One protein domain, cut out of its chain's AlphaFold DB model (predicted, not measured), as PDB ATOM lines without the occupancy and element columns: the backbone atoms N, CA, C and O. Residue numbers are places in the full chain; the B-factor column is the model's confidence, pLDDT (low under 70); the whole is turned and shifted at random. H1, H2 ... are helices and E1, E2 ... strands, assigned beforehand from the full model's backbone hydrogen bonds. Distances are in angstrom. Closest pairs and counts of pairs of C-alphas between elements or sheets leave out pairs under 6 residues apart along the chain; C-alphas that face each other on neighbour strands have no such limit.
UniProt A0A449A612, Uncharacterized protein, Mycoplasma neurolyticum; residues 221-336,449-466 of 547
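Overview. This is residues 221 to 336 and 449 to 466 of the 547 residues of an uncharacterized protein of Mycoplasma neurolyticum (UniProt A0A449A612). A strongly twisted sheet of five antiparallel strands runs through the domain, with the two longest strands, E1 and E6, side by side and E6 at its middle; the short helices H1, H2, H3 and H5 only graze this sheet, and the small helix H4 sticks out beyond it. A long stretch with no named element, residues 253 to 286, loops round the outside before E3. The printed part has 134 residues with five named helices and six named strands, in the order E1, H1, E2, H2, E3, H3, H4, E4, E5, H5, E6; the sheet's order is E3, E1, E6, E4, E5. The class is mixed, helices and strands, though under half of the residues, 64 of 134, are in named elements. The whole is compact, with a radius of gyration of the C-alphas of 14.5 A and spans of 43 by 36 by 31 A.

Along the chain. In the sheet, E6 is residues 457 to 466 and measures 26.4 A from first to last C-alpha; it ends at C-alpha 466, at (97.539, 5.439, 25.345). E1, residues 221 to 227, measures 20.0 A and begins at C-alpha 221, at (93.401, 3.424, 19.886). E3 is residues 287 to 291, 10.8 A long, E4 is residues 318 to 321, and E5 is residues 326 to 328. E2, residues 240 to 242, pairs with no named strand. The helices are H1, residues 230 to 236, and H2, residues 246 to 252, each 9.9 A long; H3, residues 295 to 299; H4, residues 306 to 311; and H5, residues 330 to 336, 10.0 A long, ending at C-alpha 336, at (115.074, -3.714, 10.175).

Arrangement. E6 and E1 are antiparallel at 176 degrees, with N 223 and O 462 2.9 A apart and N 225 and O 460 2.8 A apart, both within hydrogen-bond range. E6 bends by 52 degrees at residue 462. On the other side of E6 from E1 is E4, antiparallel at 146 degrees, with N 320 and O 461 at 2.9 A. E4 and E5 form a hairpin, antiparallel at 141 degrees, with N 319 and O 328 at 2.8 A. The edge strand E3 is antiparallel to E1 at 123 degrees, with N 288 and O 222 at 2.9 A. H1 only grazes the sheet; its closest C-alphas with E6 are those of Ala 233 and Leu 458, 5.3 A apart. H2 only grazes it with residues 246 to 251; its closest C-alphas with E6 are those of Phe 250 and Ala 460, 7.6 A apart. The closest C-alphas of E2 and H2 are those of Ile 241 and Asp 249, 5.2 A apart. H2 and H5 are close but not clearly touching, at a steep tilt of 64 degrees, opposite ways; their closest C-alphas are those of Ser 246 and Lys 330, 6.7 A apart. H3 and H5 also only graze the sheet. H4 is not on the sheet and stands free. In H1, H2, H4 and H5 every O i to N i+4 pair is within hydrogen-bond range; in H3 it is 0 of 1, with 2 of 2 O i to N i+3 pairs within range.

Size, cuts and confidence. The two C-alphas farthest apart are those of Lys 257 and Asn 307, at 44.6 A. Residues 337 to 448 are not printed, and C-alphas 336 and 449 are 15.0 A apart across this cut. The link from H2 to E3, of 34 residues, is long. The mean pLDDT of the printed part is 84.5; 15 residues are under 70, among them residues 255 to 263.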
ATOM      1  N   GLN A 221      94.086   3.190  21.155       95.56
ATOM      2  CA  GLN A 221      93.401   3.424  19.886       95.56
ATOM      3  C   GLN A 221      93.734   2.281  18.918       95.56
ATOM      4  O   GLN A 221      94.906   1.946  18.738       95.56
ATOM      5  N   VAL A 222      92.707   1.655  18.333       95.25
ATOM      6  CA  VAL A 222      92.855   0.357  17.653       95.25
ATOM      7  C   VAL A 222      92.269   0.364  16.243       95.25
ATOM      8  O   VAL A 222      91.147   0.822  16.009       95.25
ATOM      9  N   TRP A 223      93.018  -0.241  15.324       93.62
ATOM     10  CA  TRP A 223      92.555  -0.730  14.031       93.62
ATOM     11  C   TRP A 223      92.692  -2.240  14.046       93.62
ATOM     12  O   TRP A 223      93.760  -2.755  14.386       93.62
ATOM     13  N   ASN A 224      91.632  -2.967  13.714       89.75
ATOM     14  CA  ASN A 224      91.705  -4.417  13.687       89.75
ATOM     15  C   ASN A 224      90.837  -5.063  12.607       89.75
ATOM     16  O   ASN A 224      89.827  -4.527  12.144       89.75
ATOM     17  N   PHE A 225      91.265  -6.262  12.238       83.88
ATOM     18  CA  PHE A 225      90.543  -7.222  11.437       83.88
ATOM     19  C   PHE A 225      90.702  -8.599  12.075       83.88
ATOM     20  O   PHE A 225      91.821  -9.068  12.288       83.88
ATOM     21  N   GLU A 226      89.579  -9.253  12.331       77.56
ATOM     22  CA  GLU A 226      89.529 -10.660  12.709       77.56
ATOM     23  C   GLU A 226      88.663 -11.389  11.679       77.56
ATOM     24  O   GLU A 226      87.600 -10.902  11.289       77.56
ATOM     25  N   SER A 227      89.148 -12.531  11.187       69.12
ATOM     26  CA  SER A 227      88.380 -13.394  10.290       69.12
ATOM     27  C   SER A 227      87.907 -14.627  11.044       69.12
ATOM     28  O   SER A 227      88.711 -15.511  11.328       69.12
ATOM     29  N   ASP A 228      86.598 -14.738  11.258       64.31
ATOM     30  CA  ASP A 228      85.987 -15.946  11.831       64.31
ATOM     31  C   ASP A 228      85.827 -17.086  10.803       64.31
ATOM     32  O   ASP A 228      85.580 -18.237  11.156       64.31
ATOM     33  N   GLU A 229      86.002 -16.799   9.507       70.44
ATOM     34  CA  GLU A 229      85.894 -17.791   8.435       70.44
ATOM     35  C   GLU A 229      87.232 -18.502   8.173       70.44
ATOM     36  O   GLU A 229      88.156 -17.923   7.592       70.44
ATOM     37  N   GLN A 230      87.322 -19.793   8.514       66.38
ATOM     38  CA  GLN A 230      88.539 -20.607   8.335       66.38
ATOM     39  C   GLN A 230      89.090 -20.596   6.895       66.38
ATOM     40  O   GLN A 230      90.302 -20.558   6.688       66.38
ATOM     41  N   ASN A 231      88.225 -20.604   5.875       69.50
ATOM     42  CA  ASN A 231      88.652 -20.596   4.467       69.50
ATOM     43  C   ASN A 231      89.281 -19.256   4.052       69.50
ATOM     44  O   ASN A 231      90.272 -19.224   3.313       69.50
ATOM     45  N   LYS A 232      88.737 -18.149   4.568       70.06
ATOM     46  CA  LYS A 232      89.280 -16.807   4.363       70.06
ATOM     47  C   LYS A 232      90.609 -16.664   5.105       70.06
ATOM     48  O   LYS A 232      91.591 -16.240   4.503       70.06
ATOM     49  N   ALA A 233      90.679 -17.136   6.350       68.19
ATOM     50  CA  ALA A 233      91.909 -17.150   7.137       68.19
ATOM     51  C   ALA A 233      93.034 -17.943   6.438       68.19
ATOM     52  O   ALA A 233      94.144 -17.433   6.286       68.19
ATOM     53  N   LYS A 234      92.737 -19.131   5.886       69.81
ATOM     54  CA  LYS A 234      93.705 -19.946   5.123       69.81
ATOM     55  C   LYS A 234      94.204 -19.274   3.844       69.81
ATOM     56  O   LYS A 234      95.376 -19.418   3.510       69.81
ATOM     57  N   THR A 235      93.341 -18.548   3.134       73.62
ATOM     58  CA  THR A 235      93.727 -17.814   1.915       73.62
ATOM     59  C   THR A 235      94.601 -16.601   2.243       73.62
ATOM     60  O   THR A 235      95.562 -16.316   1.531       73.62
ATOM     61  N   LEU A 236      94.292 -15.901   3.338       75.12
ATOM     62  CA  LEU A 236      94.969 -14.665   3.737       75.12
ATOM     63  C   LEU A 236      96.250 -14.892   4.554       75.12
ATOM     64  O   LEU A 236      97.045 -13.966   4.668       75.12
ATOM     65  N   ARG A 237      96.504 -16.105   5.073       75.06
ATOM     66  CA  ARG A 237      97.678 -16.417   5.921       75.06
ATOM     67  C   ARG A 237      99.038 -16.101   5.285       75.06
ATOM     68  O   ARG A 237     100.025 -15.971   5.991       75.06
ATOM     69  N   ASN A 238      99.095 -16.030   3.954       77.75
ATOM     70  CA  ASN A 238     100.326 -15.759   3.209       77.75
ATOM     71  C   ASN A 238     100.566 -14.260   2.973       77.75
ATOM     72  O   ASN A 238     101.619 -13.895   2.449       77.75
ATOM     73  N   ILE A 239      99.599 -13.396   3.298       79.56
ATOM     74  CA  ILE A 239      99.772 -11.949   3.177       79.56
ATOM     75  C   ILE A 239     100.707 -11.495   4.292       79.56
ATOM     76  O   ILE A 239     100.487 -11.778   5.469       79.56
ATOM     77  N   LYS A 240     101.745 -10.772   3.892       86.50
ATOM     78  CA  LYS A 240     102.729 -10.161   4.775       86.50
ATOM     79  C   LYS A 240     102.647  -8.653   4.634       86.50
ATOM     80  O   LYS A 240     102.365  -8.162   3.544       86.50
ATOM     81  N   ILE A 241     102.907  -7.943   5.723       85.19
ATOM     82  CA  ILE A 241     103.090  -6.493   5.686       85.19
ATOM     83  C   ILE A 241     104.568  -6.180   5.593       85.19
ATOM     84  O   ILE A 241     105.328  -6.608   6.458       85.19
ATOM     85  N   TYR A 242     104.940  -5.385   4.598       88.75
ATOM     86  CA  TYR A 242     106.272  -4.802   4.484       88.75
ATOM     87  C   TYR A 242     106.230  -3.314   4.830       88.75
ATOM     88  O   TYR A 242     105.200  -2.663   4.669       88.75
ATOM     89  N   GLY A 243     107.358  -2.761   5.281       85.12
ATOM     90  CA  GLY A 243     107.435  -1.357   5.700       85.12
ATOM     91  C   GLY A 243     106.960  -0.365   4.630       85.12
ATOM     92  O   GLY A 243     106.085   0.452   4.887       85.12
ATOM     93  N   GLU A 244     107.465  -0.472   3.399       84.25
ATOM     94  CA  GLU A 244     107.141   0.468   2.308       84.25
ATOM     95  C   GLU A 244     105.674   0.405   1.847       84.25
ATOM     96  O   GLU A 244     105.114   1.394   1.376       84.25
ATOM     97  N   THR A 245     105.034  -0.756   1.979       84.06
ATOM     98  CA  THR A 245     103.671  -1.016   1.489       84.06
ATOM     99  C   THR A 245     102.663  -1.192   2.616       84.06
ATOM    100  O   THR A 245     101.553  -1.667   2.377       84.06
ATOM    101  N   SER A 246     103.018  -0.782   3.836       84.81
ATOM    102  CA  SER A 246     102.343  -1.244   5.043       84.81
ATOM    103  C   SER A 246     100.844  -0.952   5.100       84.81
ATOM    104  O   SER A 246     100.051  -1.823   5.453       84.81
ATOM    105  N   GLU A 247     100.432   0.235   4.658       90.12
ATOM    106  CA  GLU A 247      99.037   0.659   4.599       90.12
ATOM    107  C   GLU A 247      98.244  -0.172   3.585       90.12
ATOM    108  O   GLU A 247      97.139  -0.642   3.865       90.12
ATOM    109  N   LYS A 248      98.825  -0.382   2.399       88.31
ATOM    110  CA  LYS A 248      98.214  -1.173   1.327       88.31
ATOM    111  C   LYS A 248      98.100  -2.639   1.738       88.31
ATOM    112  O   LYS A 248      97.050  -3.243   1.534       88.31
ATOM    113  N   ASP A 249      99.156  -3.193   2.320       87.25
ATOM    114  CA  ASP A 249      99.206  -4.589   2.742       87.25
ATOM    115  C   ASP A 249      98.216  -4.859   3.878       87.25
ATOM    116  O   ASP A 249      97.479  -5.842   3.819       87.25
ATOM    117  N   PHE A 250      98.114  -3.951   4.857       88.56
ATOM    118  CA  PHE A 250      97.096  -4.025   5.907       88.56
ATOM    119  C   PHE A 250      95.677  -3.980   5.325       88.56
ATOM    120  O   PHE A 250      94.826  -4.810   5.642       88.56
ATOM    121  N   ASN A 251      95.423  -3.052   4.402       87.69
ATOM    122  CA  ASN A 251      94.107  -2.907   3.789       87.69
ATOM    123  C   ASN A 251      93.734  -4.069   2.850       87.69
ATOM    124  O   ASN A 251      92.546  -4.281   2.600       87.69
ATOM    125  N   ASN A 252      94.697  -4.863   2.363       82.56
ATOM    126  CA  ASN A 252      94.405  -6.059   1.563       82.56
ATOM    127  C   ASN A 252      93.635  -7.121   2.363       82.56
ATOM    128  O   ASN A 252      92.810  -7.831   1.782       82.56
ATOM    129  N   PHE A 253      93.825  -7.195   3.688       73.88
ATOM    130  CA  PHE A 253      93.006  -8.046   4.563       73.88
ATOM    131  C   PHE A 253      91.535  -7.601   4.613       73.88
ATOM    132  O   PHE A 253      90.637  -8.407   4.859       73.88
ATOM    133  N   LEU A 254      91.290  -6.321   4.325       71.38
ATOM    134  CA  LEU A 254      90.038  -5.596   4.526       71.38
ATOM    135  C   LEU A 254      89.370  -5.179   3.205       71.38
ATOM    136  O   LEU A 254      88.623  -4.203   3.167       71.38
ATOM    137  N   SER A 255      89.643  -5.905   2.110       59.62
ATOM    138  CA  SER A 255      89.242  -5.510   0.753       59.62
ATOM    139  C   SER A 255      87.759  -5.080   0.653       59.62
ATOM    140  O   SER A 255      86.875  -5.835   1.067       59.62
ATOM    141  N   PRO A 256      87.448  -3.936   0.003       50.50
ATOM    142  CA  PRO A 256      86.088  -3.385  -0.132       50.50
ATOM    143  C   PRO A 256      85.052  -4.301  -0.801       50.50
ATOM    144  O   PRO A 256      83.861  -3.992  -0.806       50.50
ATOM    145  N   LYS A 257      85.485  -5.422  -1.392       53.81
ATOM    146  CA  LYS A 257      84.596  -6.427  -1.990       53.81
ATOM    147  C   LYS A 257      83.784  -7.201  -0.940       53.81
ATOM    148  O   LYS A 257      82.767  -7.786  -1.294       53.81
ATOM    149  N   THR A 258      84.183  -7.169   0.335       53.53
ATOM    150  CA  THR A 258      83.379  -7.646   1.472       53.53
ATOM    151  C   THR A 258      82.672  -6.456   2.130       53.53
ATOM    152  O   THR A 258      83.209  -5.828   3.035       53.53
ATOM    153  N   GLN A 259      81.490  -6.102   1.618       50.94
ATOM    154  CA  GLN A 259      80.683  -4.932   1.997       50.94
ATOM    155  C   GLN A 259      80.019  -5.060   3.384       50.94
ATOM    156  O   GLN A 259      78.796  -5.085   3.491       50.94
ATOM    157  N   ASN A 260      80.795  -5.115   4.465       56.44
ATOM    158  CA  ASN A 260      80.265  -4.726   5.772       56.44
ATOM    159  C   ASN A 260      80.843  -3.348   6.134       56.44
ATOM    160  O   ASN A 260      82.058  -3.179   6.224       56.44
ATOM    161  N   LEU A 261      79.969  -2.349   6.300       59.34
ATOM    162  CA  LEU A 261      80.337  -0.963   6.630       59.34
ATOM    163  C   LEU A 261      81.173  -0.866   7.920       59.34
ATOM    164  O   LEU A 261      81.922   0.091   8.101       59.34
ATOM    165  N   GLU A 262      81.077  -1.858   8.809       62.84
ATOM    166  CA  GLU A 262      81.808  -1.866  10.075       62.84
ATOM    167  C   GLU A 262      83.285  -2.268   9.954       62.84
ATOM    168  O   GLU A 262      84.092  -1.850  10.787       62.84
ATOM    169  N   ILE A 263      83.665  -3.057   8.940       67.50
ATOM    170  CA  ILE A 263      85.054  -3.529   8.770       67.50
ATOM    171  C   ILE A 263      85.903  -2.577   7.918       67.50
ATOM    172  O   ILE A 263      87.118  -2.541   8.066       67.50
ATOM    173  N   THR A 264      85.285  -1.745   7.076       74.62
ATOM    174  CA  THR A 264      85.977  -0.747   6.233       74.62
ATOM    175  C   THR A 264      85.959   0.662   6.828       74.62
ATOM    176  O   THR A 264      86.256   1.646   6.149       74.62
ATOM    177  N   LYS A 265      85.616   0.787   8.114       83.81
ATOM    178  CA  LYS A 265      85.536   2.076   8.794       83.81
ATOM    179  C   LYS A 265      86.909   2.744   8.856       83.81
ATOM    180  O   LYS A 265      87.870   2.157   9.349       83.81
ATOM    181  N   LEU A 266      86.962   3.984   8.381       89.44
ATOM    182  CA  LEU A 266      88.120   4.864   8.493       89.44
ATOM    183  C   LEU A 266      88.004   5.733   9.746       89.44
ATOM    184  O   LEU A 266      86.902   6.097  10.179       89.44
ATOM    185  N   ALA A 267      89.153   6.091  10.306       91.81
ATOM    186  CA  ALA A 267      89.226   7.126  11.323       91.81
ATOM    187  C   ALA A 267      88.948   8.506  10.714       91.81
ATOM    188  O   ALA A 267      89.222   8.754   9.539       91.81
ATOM    189  N   LYS A 268      88.391   9.414  11.515       91.50
ATOM    190  CA  LYS A 268      88.240  10.827  11.150       91.50
ATOM    191  C   LYS A 268      89.333  11.659  11.826       91.50
ATOM    192  O   LYS A 268      89.762  11.343  12.930       91.50
ATOM    193  N   ASP A 269      89.739  12.765  11.208       91.69
ATOM    194  CA  ASP A 269      90.857  13.584  11.709       91.69
ATOM    195  C   ASP A 269      90.652  14.075  13.155       91.69
ATOM    196  O   ASP A 269      91.577  14.070  13.969       91.69
ATOM    197  N   PHE A 270      89.410  14.420  13.522       92.81
ATOM    198  CA  PHE A 270      89.097  14.961  14.850       92.81
ATOM    199  C   PHE A 270      89.385  13.988  16.006       92.81
ATOM    200  O   PHE A 270      89.532  14.440  17.136       92.81
ATOM    201  N   GLU A 271      89.509  12.684  15.748       92.50
ATOM    202  CA  GLU A 271      89.731  11.631  16.756       92.50
ATOM    203  C   GLU A 271      91.097  10.932  16.633       92.50
ATOM    204  O   GLU A 271      91.472  10.166  17.514       92.50
ATOM    205  N   LEU A 272      91.871  11.203  15.577       93.94
ATOM    206  CA  LEU A 272      93.200  10.609  15.377       93.94
ATOM    207  C   LEU A 272      94.263  11.229  16.285       93.94
ATOM    208  O   LEU A 272      94.505  12.431  16.200       93.94
ATOM    209  N   PHE A 273      94.916  10.435  17.128       93.19
ATOM    210  CA  PHE A 273      96.053  10.924  17.910       93.19
ATOM    211  C   PHE A 273      97.343  10.855  17.097       93.19
ATOM    212  O   PHE A 273      97.470  10.050  16.174       93.19
ATOM    213  N   GLU A 274      98.295  11.718  17.445       90.00
ATOM    214  CA  GLU A 274      99.638  11.648  16.881       90.00
ATOM    215  C   GLU A 274     100.322  10.343  17.302       90.00
ATOM    216  O   GLU A 274     100.074   9.797  18.382       90.00
ATOM    217  N   ILE A 275     101.192   9.851  16.426       89.94
ATOM    218  CA  ILE A 275     101.936   8.610  16.609       89.94
ATOM    219  C   ILE A 275     103.414   8.833  16.334       89.94
ATOM    220  O   ILE A 275     103.791   9.679  15.524       89.94
ATOM    221  N   ASN A 276     104.248   8.013  16.963       81.31
ATOM    222  CA  ASN A 276     105.689   7.997  16.736       81.31
ATOM    223  C   ASN A 276     106.037   7.068  15.559       81.31
ATOM    224  O   ASN A 276     106.831   6.139  15.695       81.31
ATOM    225  N   ASP A 277     105.386   7.270  14.415       85.88
ATOM    226  CA  ASP A 277     105.510   6.411  13.235       85.88
ATOM    227  C   ASP A 277     105.241   7.206  11.944       85.88
ATOM    228  O   ASP A 277     104.644   8.279  11.978       85.88
ATOM    229  N   SER A 278     105.676   6.683  10.796       88.25
ATOM    230  CA  SER A 278     105.499   7.317   9.475       88.25
ATOM    231  C   SER A 278     104.243   6.852   8.724       88.25
ATOM    232  O   SER A 278     104.046   7.191   7.556       88.25
ATOM    233  N   ILE A 279     103.402   6.045   9.369       91.12
ATOM    234  CA  ILE A 279     102.194   5.474   8.775       91.12
ATOM    235  C   ILE A 279     101.040   6.484   8.708       91.12
ATOM    236  O   ILE A 279     100.762   7.217   9.657       91.12
ATOM    237  N   GLU A 280     100.298   6.486   7.600       91.50
ATOM    238  CA  GLU A 280      99.106   7.328   7.455       91.50
ATOM    239  C   GLU A 280      97.837   6.644   8.003       91.50
ATOM    240  O   GLU A 280      97.062   6.040   7.260       91.50
ATOM    241  N   LEU A 281      97.572   6.783   9.310       92.31
ATOM    242  CA  LEU A 281      96.439   6.121   9.991       92.31
ATOM    243  C   LEU A 281      95.056   6.401   9.390       92.31
ATOM    244  O   LEU A 281      94.177   5.540   9.430       92.31
ATOM    245  N   LYS A 282      94.846   7.593   8.820       91.69
ATOM    246  CA  LYS A 282      93.580   7.973   8.168       91.69
ATOM    247  C   LYS A 282      93.230   7.085   6.966       91.69
ATOM    248  O   LYS A 282      92.071   7.045   6.565       91.69
ATOM    249  N   ASN A 283      94.221   6.388   6.404       90.94
ATOM    250  CA  ASN A 283      94.049   5.489   5.266       90.94
ATOM    251  C   ASN A 283      93.805   4.036   5.699       90.94
ATOM    252  O   ASN A 283      93.479   3.210   4.848       90.94
ATOM    253  N   LEU A 284      93.975   3.697   6.983       91.06
ATOM    254  CA  LEU A 284      93.783   2.334   7.477       91.06
ATOM    255  C   LEU A 284      92.303   2.030   7.723       91.06
ATOM    256  O   LEU A 284      91.614   2.756   8.446       91.06
ATOM    257  N   TYR A 285      91.835   0.915   7.161       89.56
ATOM    258  CA  TYR A 285      90.514   0.353   7.444       89.56
ATOM    259  C   TYR A 285      90.464  -0.342   8.816       89.56
ATOM    260  O   TYR A 285      91.475  -0.500   9.497       89.56
ATOM    261  N   GLY A 286      89.273  -0.778   9.236       88.88
ATOM    262  CA  GLY A 286      89.096  -1.545  10.473       88.88
ATOM    263  C   GLY A 286      89.202  -0.710  11.748       88.88
ATOM    264  O   GLY A 286      89.445  -1.255  12.823       88.88
ATOM    265  N   TYR A 287      89.034   0.609  11.661       92.44
ATOM    266  CA  TYR A 287      89.163   1.485  12.817       92.44
ATOM    267  C   TYR A 287      88.050   1.254  13.854       92.44
ATOM    268  O   TYR A 287      86.857   1.401  13.557       92.44
ATOM    269  N   LYS A 288      88.441   0.943  15.096       91.19
ATOM    270  CA  LYS A 288      87.531   0.648  16.216       91.19
ATOM    271  C   LYS A 288      87.377   1.786  17.222       91.19
ATOM    272  O   LYS A 288      86.425   1.763  17.994       91.19
ATOM    273  N   GLY A 289      88.226   2.813  17.172       92.94
ATOM    274  CA  GLY A 289      88.203   3.900  18.152       92.94
ATOM    275  C   GLY A 289      89.127   3.655  19.338       92.94
ATOM    276  O   GLY A 289      90.053   2.847  19.259       92.94
ATOM    277  N   ILE A 290      88.868   4.381  20.429       94.50
ATOM    278  CA  ILE A 290      89.473   4.106  21.731       94.50
ATOM    279  C   ILE A 290      88.769   2.908  22.358       94.50
ATOM    280  O   ILE A 290      87.543   2.894  22.468       94.50
ATOM    281  N   LEU A 291      89.557   1.939  22.811       94.50
ATOM    282  CA  LEU A 291      89.097   0.779  23.555       94.50
ATOM    283  C   LEU A 291      89.783   0.720  24.926       94.50
ATOM    284  O   LEU A 291      90.943   1.104  25.082       94.50
ATOM    285  N   TYR A 292      89.052   0.196  25.909       93.50
ATOM    286  CA  TYR A 292      89.521  -0.058  27.271       93.50
ATOM    287  C   TYR A 292      89.869  -1.536  27.478       93.50
ATOM    288  O   TYR A 292      89.419  -2.400  26.727       93.50
ATOM    289  N   ASN A 293      90.627  -1.833  28.532       89.31
ATOM    290  CA  ASN A 293      90.988  -3.165  29.017       89.31
ATOM    291  C   ASN A 293      91.706  -4.017  27.968       89.31
ATOM    292  O   ASN A 293      91.358  -5.179  27.743       89.31
ATOM    293  N   GLN A 294      92.719  -3.437  27.324       88.81
ATOM    294  CA  GLN A 294      93.494  -4.071  26.261       88.81
ATOM    295  C   GLN A 294      94.505  -5.108  26.795       88.81
ATOM    296  O   GLN A 294      95.646  -5.169  26.343       88.81
ATOM    297  N   ASN A 295      94.073  -5.978  27.718       76.06
ATOM    298  CA  ASN A 295      94.892  -7.014  28.360       76.06
ATOM    299  C   ASN A 295      95.601  -7.923  27.346       76.06
ATOM    300  O   ASN A 295      96.691  -8.429  27.616       76.06
ATOM    301  N   ASN A 296      95.003  -8.102  26.165       77.50
ATOM    302  CA  ASN A 296      95.582  -8.879  25.075       77.50
ATOM    303  C   ASN A 296      96.894  -8.287  24.552       77.50
ATOM    304  O   ASN A 296      97.652  -9.023  23.935       77.50
ATOM    305  N   LEU A 297      97.204  -7.009  24.805       84.00
ATOM    306  CA  LEU A 297      98.483  -6.430  24.393       84.00
ATOM    307  C   LEU A 297      99.670  -7.031  25.147       84.00
ATOM    308  O   LEU A 297     100.734  -7.132  24.555       84.00
ATOM    309  N   ARG A 298      99.467  -7.550  26.371       82.81
ATOM    310  CA  ARG A 298     100.518  -8.191  27.190       82.81
ATOM    311  C   ARG A 298     101.175  -9.397  26.528       82.81
ATOM    312  O   ARG A 298     102.264  -9.789  26.936       82.81
ATOM    313  N   LYS A 299     100.486 -10.035  25.574       82.94
ATOM    314  CA  LYS A 299     101.051 -11.155  24.813       82.94
ATOM    315  C   LYS A 299     102.069 -10.688  23.775       82.94
ATOM    316  O   LYS A 299     102.788 -11.527  23.257       82.94
ATOM    317  N   TYR A 300     102.100  -9.390  23.484       85.06
ATOM    318  CA  TYR A 300     103.105  -8.733  22.669       85.06
ATOM    319  C   TYR A 300     104.106  -8.019  23.595       85.06
ATOM    320  O   TYR A 300     103.863  -7.904  24.795       85.06
ATOM    321  N   ASP A 301     105.220  -7.519  23.066       85.12
ATOM    322  CA  ASP A 301     106.271  -6.768  23.783       85.12
ATOM    323  C   ASP A 301     105.827  -5.448  24.454       85.12
ATOM    324  O   ASP A 301     106.647  -4.579  24.759       85.12
ATOM    325  N   PHE A 302     104.534  -5.297  24.721       88.44
ATOM    326  CA  PHE A 302     103.927  -4.199  25.432       88.44
ATOM    327  C   PHE A 302     103.074  -4.717  26.591       88.44
ATOM    328  O   PHE A 302     102.149  -5.500  26.412       88.44
ATOM    329  N   SER A 303     103.334  -4.224  27.797       89.31
ATOM    330  CA  SER A 303     102.605  -4.614  29.002       89.31
ATOM    331  C   SER A 303     102.132  -3.377  29.751       89.31
ATOM    332  O   SER A 303     102.887  -2.430  29.952       89.31
ATOM    333  N   TYR A 304     100.879  -3.411  30.208       88.94
ATOM    334  CA  TYR A 304     100.313  -2.390  31.092       88.94
ATOM    335  C   TYR A 304     100.678  -2.608  32.570       88.94
ATOM    336  O   TYR A 304     100.137  -1.937  33.451       88.94
ATOM    337  N   SER A 305     101.571  -3.556  32.885       89.56
ATOM    338  CA  SER A 305     102.073  -3.679  34.253       89.56
ATOM    339  C   SER A 305     102.853  -2.414  34.628       89.56
ATOM    340  O   SER A 305     103.607  -1.870  33.823       89.56
ATOM    341  N   LEU A 306     102.683  -1.937  35.864       91.06
ATOM    342  CA  LEU A 306     103.309  -0.689  36.305       91.06
ATOM    343  C   LEU A 306     104.836  -0.734  36.152       91.06
ATOM    344  O   LEU A 306     105.429   0.230  35.684       91.06
ATOM    345  N   ASN A 307     105.456  -1.872  36.476       89.81
ATOM    346  CA  ASN A 307     106.903  -2.063  36.365       89.81
ATOM    347  C   ASN A 307     107.384  -1.994  34.909       89.81
ATOM    348  O   ASN A 307     108.429  -1.402  34.640       89.81
ATOM    349  N   ASP A 308     106.624  -2.561  33.968       91.31
ATOM    350  CA  ASP A 308     106.964  -2.495  32.544       91.31
ATOM    351  C   ASP A 308     106.784  -1.069  32.013       91.31
ATOM    352  O   ASP A 308     107.666  -0.544  31.332       91.31
ATOM    353  N   LEU A 309     105.708  -0.385  32.415       93.62
ATOM    354  CA  LEU A 309     105.461   1.016  32.065       93.62
ATOM    355  C   LEU A 309     106.514   1.971  32.656       93.62
ATOM    356  O   LEU A 309     106.908   2.932  31.997       93.62
ATOM    357  N   MET A 310     107.046   1.694  33.854       92.56
ATOM    358  CA  MET A 310     108.177   2.444  34.428       92.56
ATOM    359  C   MET A 310     109.451   2.315  33.581       92.56
ATOM    360  O   MET A 310     110.316   3.198  33.574       92.56
ATOM    361  N   ARG A 311     109.567   1.215  32.833       92.00
ATOM    362  CA  ARG A 311     110.694   0.914  31.947       92.00
ATOM    363  C   ARG A 311     110.430   1.279  30.488       92.00
ATOM    364  O   ARG A 311     111.363   1.224  29.686       92.00
ATOM    365  N   LEU A 312     109.217   1.717  30.154       92.31
ATOM    366  CA  LEU A 312     108.850   2.130  28.808       92.31
ATOM    367  C   LEU A 312     109.620   3.416  28.429       92.31
ATOM    368  O   LEU A 312     109.559   4.407  29.175       92.31
ATOM    369  N   PRO A 313     110.404   3.406  27.334       91.12
ATOM    370  CA  PRO A 313     111.192   4.564  26.915       91.12
ATOM    371  C   PRO A 313     110.318   5.640  26.264       91.12
ATOM    372  O   PRO A 313     110.492   6.824  26.534       91.12
ATOM    373  N   GLU A 314     109.363   5.215  25.439       91.00
ATOM    374  CA  GLU A 314     108.491   6.059  24.628       91.00
ATOM    375  C   GLU A 314     107.194   5.315  24.288       91.00
ATOM    376  O   GLU A 314     107.088   4.098  24.467       91.00
ATOM    377  N   ILE A 315     106.204   6.045  23.776       91.25
ATOM    378  CA  ILE A 315     104.968   5.442  23.275       91.25
ATOM    379  C   ILE A 315     105.265   4.709  21.969       91.25
ATOM    380  O   ILE A 315     105.661   5.333  20.983       91.25
ATOM    381  N   LYS A 316     105.047   3.392  21.976       88.12
ATOM    382  CA  LYS A 316     105.253   2.509  20.829       88.12
ATOM    383  C   LYS A 316     103.916   2.188  20.166       88.12
ATOM    384  O   LYS A 316     103.120   1.430  20.714       88.12
ATOM    385  N   SER A 317     103.682   2.761  18.991       93.00
ATOM    386  CA  SER A 317     102.573   2.392  18.112       93.00
ATOM    387  C   SER A 317     103.062   1.497  16.984       93.00
ATOM    388  O   SER A 317     104.209   1.600  16.546       93.00
ATOM    389  N   GLY A 318     102.198   0.613  16.505       94.69
ATOM    390  CA  GLY A 318     102.575  -0.283  15.428       94.69
ATOM    391  C   GLY A 318     101.592  -1.412  15.198       94.69
ATOM    392  O   GLY A 318     100.570  -1.554  15.867       94.69
ATOM    393  N   PHE A 319     101.953  -2.241  14.237       94.25
ATOM    394  CA  PHE A 319     101.275  -3.475  13.902       94.25
ATOM    395  C   PHE A 319     101.650  -4.595  14.875       94.25
ATOM    396  O   PHE A 319     102.808  -4.716  15.276       94.25
ATOM    397  N   LEU A 320     100.687  -5.444  15.218       92.69
ATOM    398  CA  LEU A 320     100.899  -6.604  16.081       92.69
ATOM    399  C   LEU A 320     101.429  -7.795  15.272       92.69
ATOM    400  O   LEU A 320     100.709  -8.362  14.455       92.69
ATOM    401  N   ASN A 321     102.674  -8.205  15.506       90.44
ATOM    402  CA  ASN A 321     103.244  -9.424  14.939       90.44
ATOM    403  C   ASN A 321     102.909 -10.622  15.834       90.44
ATOM    404  O   ASN A 321     103.395 -10.709  16.961       90.44
ATOM    405  N   ASN A 322     102.078 -11.538  15.330       85.81
ATOM    406  CA  ASN A 322     101.602 -12.692  16.099       85.81
ATOM    407  C   ASN A 322     102.682 -13.765  16.297       85.81
ATOM    408  O   ASN A 322     102.653 -14.463  17.307       85.81
ATOM    409  N   GLU A 323     103.633 -13.878  15.369       85.19
ATOM    410  CA  GLU A 323     104.717 -14.865  15.414       85.19
ATOM    411  C   GLU A 323     105.798 -14.444  16.415       85.19
ATOM    412  O   GLU A 323     106.097 -15.172  17.359       85.19
ATOM    413  N   GLU A 324     106.310 -13.222  16.263       86.75
ATOM    414  CA  GLU A 324     107.377 -12.684  17.118       86.75
ATOM    415  C   GLU A 324     106.851 -12.098  18.433       86.75
ATOM    416  O   GLU A 324     107.632 -11.763  19.322       86.75
ATOM    417  N   LYS A 325     105.525 -11.952  18.566       88.69
ATOM    418  CA  LYS A 325     104.877 -11.331  19.729       88.69
ATOM    419  C   LYS A 325     105.424  -9.917  19.985       88.69
ATOM    420  O   LYS A 325     105.725  -9.540  21.112       88.69
ATOM    421  N   LEU A 326     105.529  -9.109  18.926       90.44
ATOM    422  CA  LEU A 326     106.036  -7.729  18.970       90.44
ATOM    423  C   LEU A 326     105.021  -6.737  18.394       90.44
ATOM    424  O   LEU A 326     104.321  -7.049  17.435       90.44
ATOM    425  N   ILE A 327     105.011  -5.512  18.908       92.12
ATOM    426  CA  ILE A 327     104.480  -4.337  18.217       92.12
ATOM    427  C   ILE A 327     105.581  -3.814  17.291       92.12
ATOM    428  O   ILE A 327     106.715  -3.624  17.725       92.12
ATOM    429  N   LEU A 328     105.295  -3.575  16.016       92.06
ATOM    430  CA  LEU A 328     106.284  -3.086  15.053       92.06
ATOM    431  C   LEU A 328     105.724  -1.899  14.278       92.06
ATOM    432  O   LEU A 328     104.697  -2.006  13.607       92.06
ATOM    433  N   SER A 329     106.405  -0.761  14.379       91.94
ATOM    434  CA  SER A 329     106.072   0.432  13.602       91.94
ATOM    435  C   SER A 329     106.474   0.256  12.135       91.94
ATOM    436  O   SER A 329     107.321  -0.584  11.803       91.94
ATOM    437  N   LYS A 330     105.917   1.076  11.238       91.56
ATOM    438  CA  LYS A 330     106.354   1.114   9.832       91.56
ATOM    439  C   LYS A 330     107.855   1.402   9.736       91.56
ATOM    440  O   LYS A 330     108.577   0.725   9.000       91.56
ATOM    441  N   ASN A 331     108.345   2.335  10.553       89.56
ATOM    442  CA  ASN A 331     109.769   2.664  10.632       89.56
ATOM    443  C   ASN A 331     110.636   1.489  11.103       89.56
ATOM    444  O   ASN A 331     111.747   1.318  10.591       89.56
ATOM    445  N   ASN A 332     110.149   0.658  12.033       90.44
ATOM    446  CA  ASN A 332     110.879  -0.534  12.469       90.44
ATOM    447  C   ASN A 332     111.070  -1.525  11.315       90.44
ATOM    448  O   ASN A 332     112.167  -2.063  11.164       90.44
ATOM    449  N   LEU A 333     110.040  -1.726  10.483       90.88
ATOM    450  CA  LEU A 333     110.104  -2.620   9.322       90.88
ATOM    451  C   LEU A 333     111.059  -2.087   8.244       90.88
ATOM    452  O   LEU A 333     111.924  -2.822   7.774       90.88
ATOM    453  N   ILE A 334     110.959  -0.797   7.896       90.12
ATOM    454  CA  ILE A 334     111.835  -0.149   6.895       90.12
ATOM    455  C   ILE A 334     113.309  -0.231   7.315       90.12
ATOM    456  O   ILE A 334     114.201  -0.451   6.492       90.12
ATOM    457  N   ASN A 335     113.585  -0.054   8.607       89.12
ATOM    458  CA  ASN A 335     114.947   0.016   9.122       89.12
ATOM    459  C   ASN A 335     115.478  -1.320   9.668       89.12
ATOM    460  O   ASN A 335     116.631  -1.364  10.100       89.12
ATOM    461  N   ALA A 336     114.704  -2.411   9.614       89.62
ATOM    462  CA  ALA A 336     115.074  -3.714  10.175       89.62
ATOM    463  C   ALA A 336     116.473  -4.177   9.727       89.62
ATOM    464  O   ALA A 336     117.325  -4.501  10.558       89.62
ATOM    465  N   SER A 449     103.627 -11.082   9.946       85.06
ATOM    466  CA  SER A 449     102.641 -12.141   9.742       85.06
ATOM    467  C   SER A 449     101.501 -12.004  10.758       85.06
ATOM    468  O   SER A 449     101.741 -11.776  11.944       85.06
ATOM    469  N   TYR A 450     100.260 -12.168  10.294       83.00
ATOM    470  CA  TYR A 450      99.047 -12.097  11.129       83.00
ATOM    471  C   TYR A 450      98.350 -13.436  11.327       83.00
ATOM    472  O   TYR A 450      97.249 -13.501  11.881       83.00
ATOM    473  N   TRP A 451      98.977 -14.513  10.868       82.25
ATOM    474  CA  TRP A 451      98.526 -15.850  11.193       82.25
ATOM    475  C   TRP A 451      98.828 -16.140  12.665       82.25
ATOM    476  O   TRP A 451      99.990 -16.184  13.062       82.25
ATOM    477  N   ASP A 452      97.785 -16.313  13.470       79.00
ATOM    478  CA  ASP A 452      97.899 -16.818  14.834       79.00
ATOM    479  C   ASP A 452      97.780 -18.347  14.779       79.00
ATOM    480  O   ASP A 452      96.689 -18.904  14.629       79.00
ATOM    481  N   SER A 453      98.927 -19.028  14.836       75.62
ATOM    482  CA  SER A 453      98.994 -20.491  14.785       75.62
ATOM    483  C   SER A 453      98.428 -21.158  16.036       75.62
ATOM    484  O   SER A 453      97.994 -22.305  15.947       75.62
ATOM    485  N   GLU A 454      98.403 -20.460  17.176       76.69
ATOM    486  CA  GLU A 454      97.830 -20.968  18.425       76.69
ATOM    487  C   GLU A 454      96.296 -20.985  18.347       76.69
ATOM    488  O   GLU A 454      95.655 -21.883  18.892       76.69
ATOM    489  N   GLN A 455      95.703 -20.014  17.642       73.62
ATOM    490  CA  GLN A 455      94.249 -19.856  17.532       73.62
ATOM    491  C   GLN A 455      93.651 -20.336  16.201       73.62
ATOM    492  O   GLN A 455      92.431 -20.307  16.055       73.62
ATOM    493  N   ASP A 456      94.478 -20.771  15.241       76.38
ATOM    494  CA  ASP A 456      94.078 -21.105  13.858       76.38
ATOM    495  C   ASP A 456      93.263 -19.971  13.201       76.38
ATOM    496  O   ASP A 456      92.289 -20.189  12.474       76.38
ATOM    497  N   LYS A 457      93.646 -18.723  13.499       77.19
ATOM    498  CA  LYS A 457      92.912 -17.511  13.119       77.19
ATOM    499  C   LYS A 457      93.826 -16.471  12.492       77.19
ATOM    500  O   LYS A 457      95.021 -16.396  12.765       77.19
ATOM    501  N   LEU A 458      93.229 -15.621  11.662       78.88
ATOM    502  CA  LEU A 458      93.885 -14.412  11.183       78.88
ATOM    503  C   LEU A 458      93.452 -13.232  12.055       78.88
ATOM    504  O   LEU A 458      92.274 -12.866  12.055       78.88
ATOM    505  N   PHE A 459      94.416 -12.631  12.748       85.69
ATOM    506  CA  PHE A 459      94.207 -11.449  13.576       85.69
ATOM    507  C   PHE A 459      95.207 -10.370  13.173       85.69
ATOM    508  O   PHE A 459      96.386 -10.454  13.520       85.69
ATOM    509  N   ALA A 460      94.731  -9.376  12.424       88.19
ATOM    510  CA  ALA A 460      95.529  -8.234  12.004       88.19
ATOM    511  C   ALA A 460      95.142  -6.999  12.804       88.19
ATOM    512  O   ALA A 460      93.969  -6.638  12.864       88.19
ATOM    513  N   SER A 461      96.119  -6.332  13.415       92.12
ATOM    514  CA  SER A 461      95.843  -5.122  14.179       92.12
ATOM    515  C   SER A 461      97.000  -4.138  14.145       92.12
ATOM    516  O   SER A 461      98.161  -4.535  14.211       92.12
ATOM    517  N   TYR A 462      96.649  -2.857  14.061       94.38
ATOM    518  CA  TYR A 462      97.512  -1.738  14.406       94.38
ATOM    519  C   TYR A 462      97.001  -1.127  15.708       94.38
ATOM    520  O   TYR A 462      95.795  -0.901  15.863       94.38
ATOM    521  N   VAL A 463      97.907  -0.840  16.636       95.75
ATOM    522  CA  VAL A 463      97.563  -0.289  17.944       95.75
ATOM    523  C   VAL A 463      98.418   0.922  18.281       95.75
ATOM    524  O   VAL A 463      99.618   0.968  18.010       95.75
ATOM    525  N   LEU A 464      97.782   1.895  18.921       95.62
ATOM    526  CA  LEU A 464      98.419   2.994  19.631       95.62
ATOM    527  C   LEU A 464      98.022   2.876  21.108       95.62
ATOM    528  O   LEU A 464      96.916   3.285  21.473       95.62
ATOM    529  N   PRO A 465      98.878   2.298  21.965       95.25
ATOM    530  CA  PRO A 465      98.660   2.319  23.403       95.25
ATOM    531  C   PRO A 465      98.659   3.761  23.922       95.25
ATOM    532  O   PRO A 465      99.551   4.544  23.600       95.25
ATOM    533  N   ILE A 466      97.671   4.109  24.745       96.12
ATOM    534  CA  ILE A 466      97.539   5.439  25.345       96.12
ATOM    535  C   ILE A 466      97.923   5.330  26.822       96.12
ATOM    536  O   ILE A 466      97.112   4.934  27.659       96.12
TER     537      ILE A 466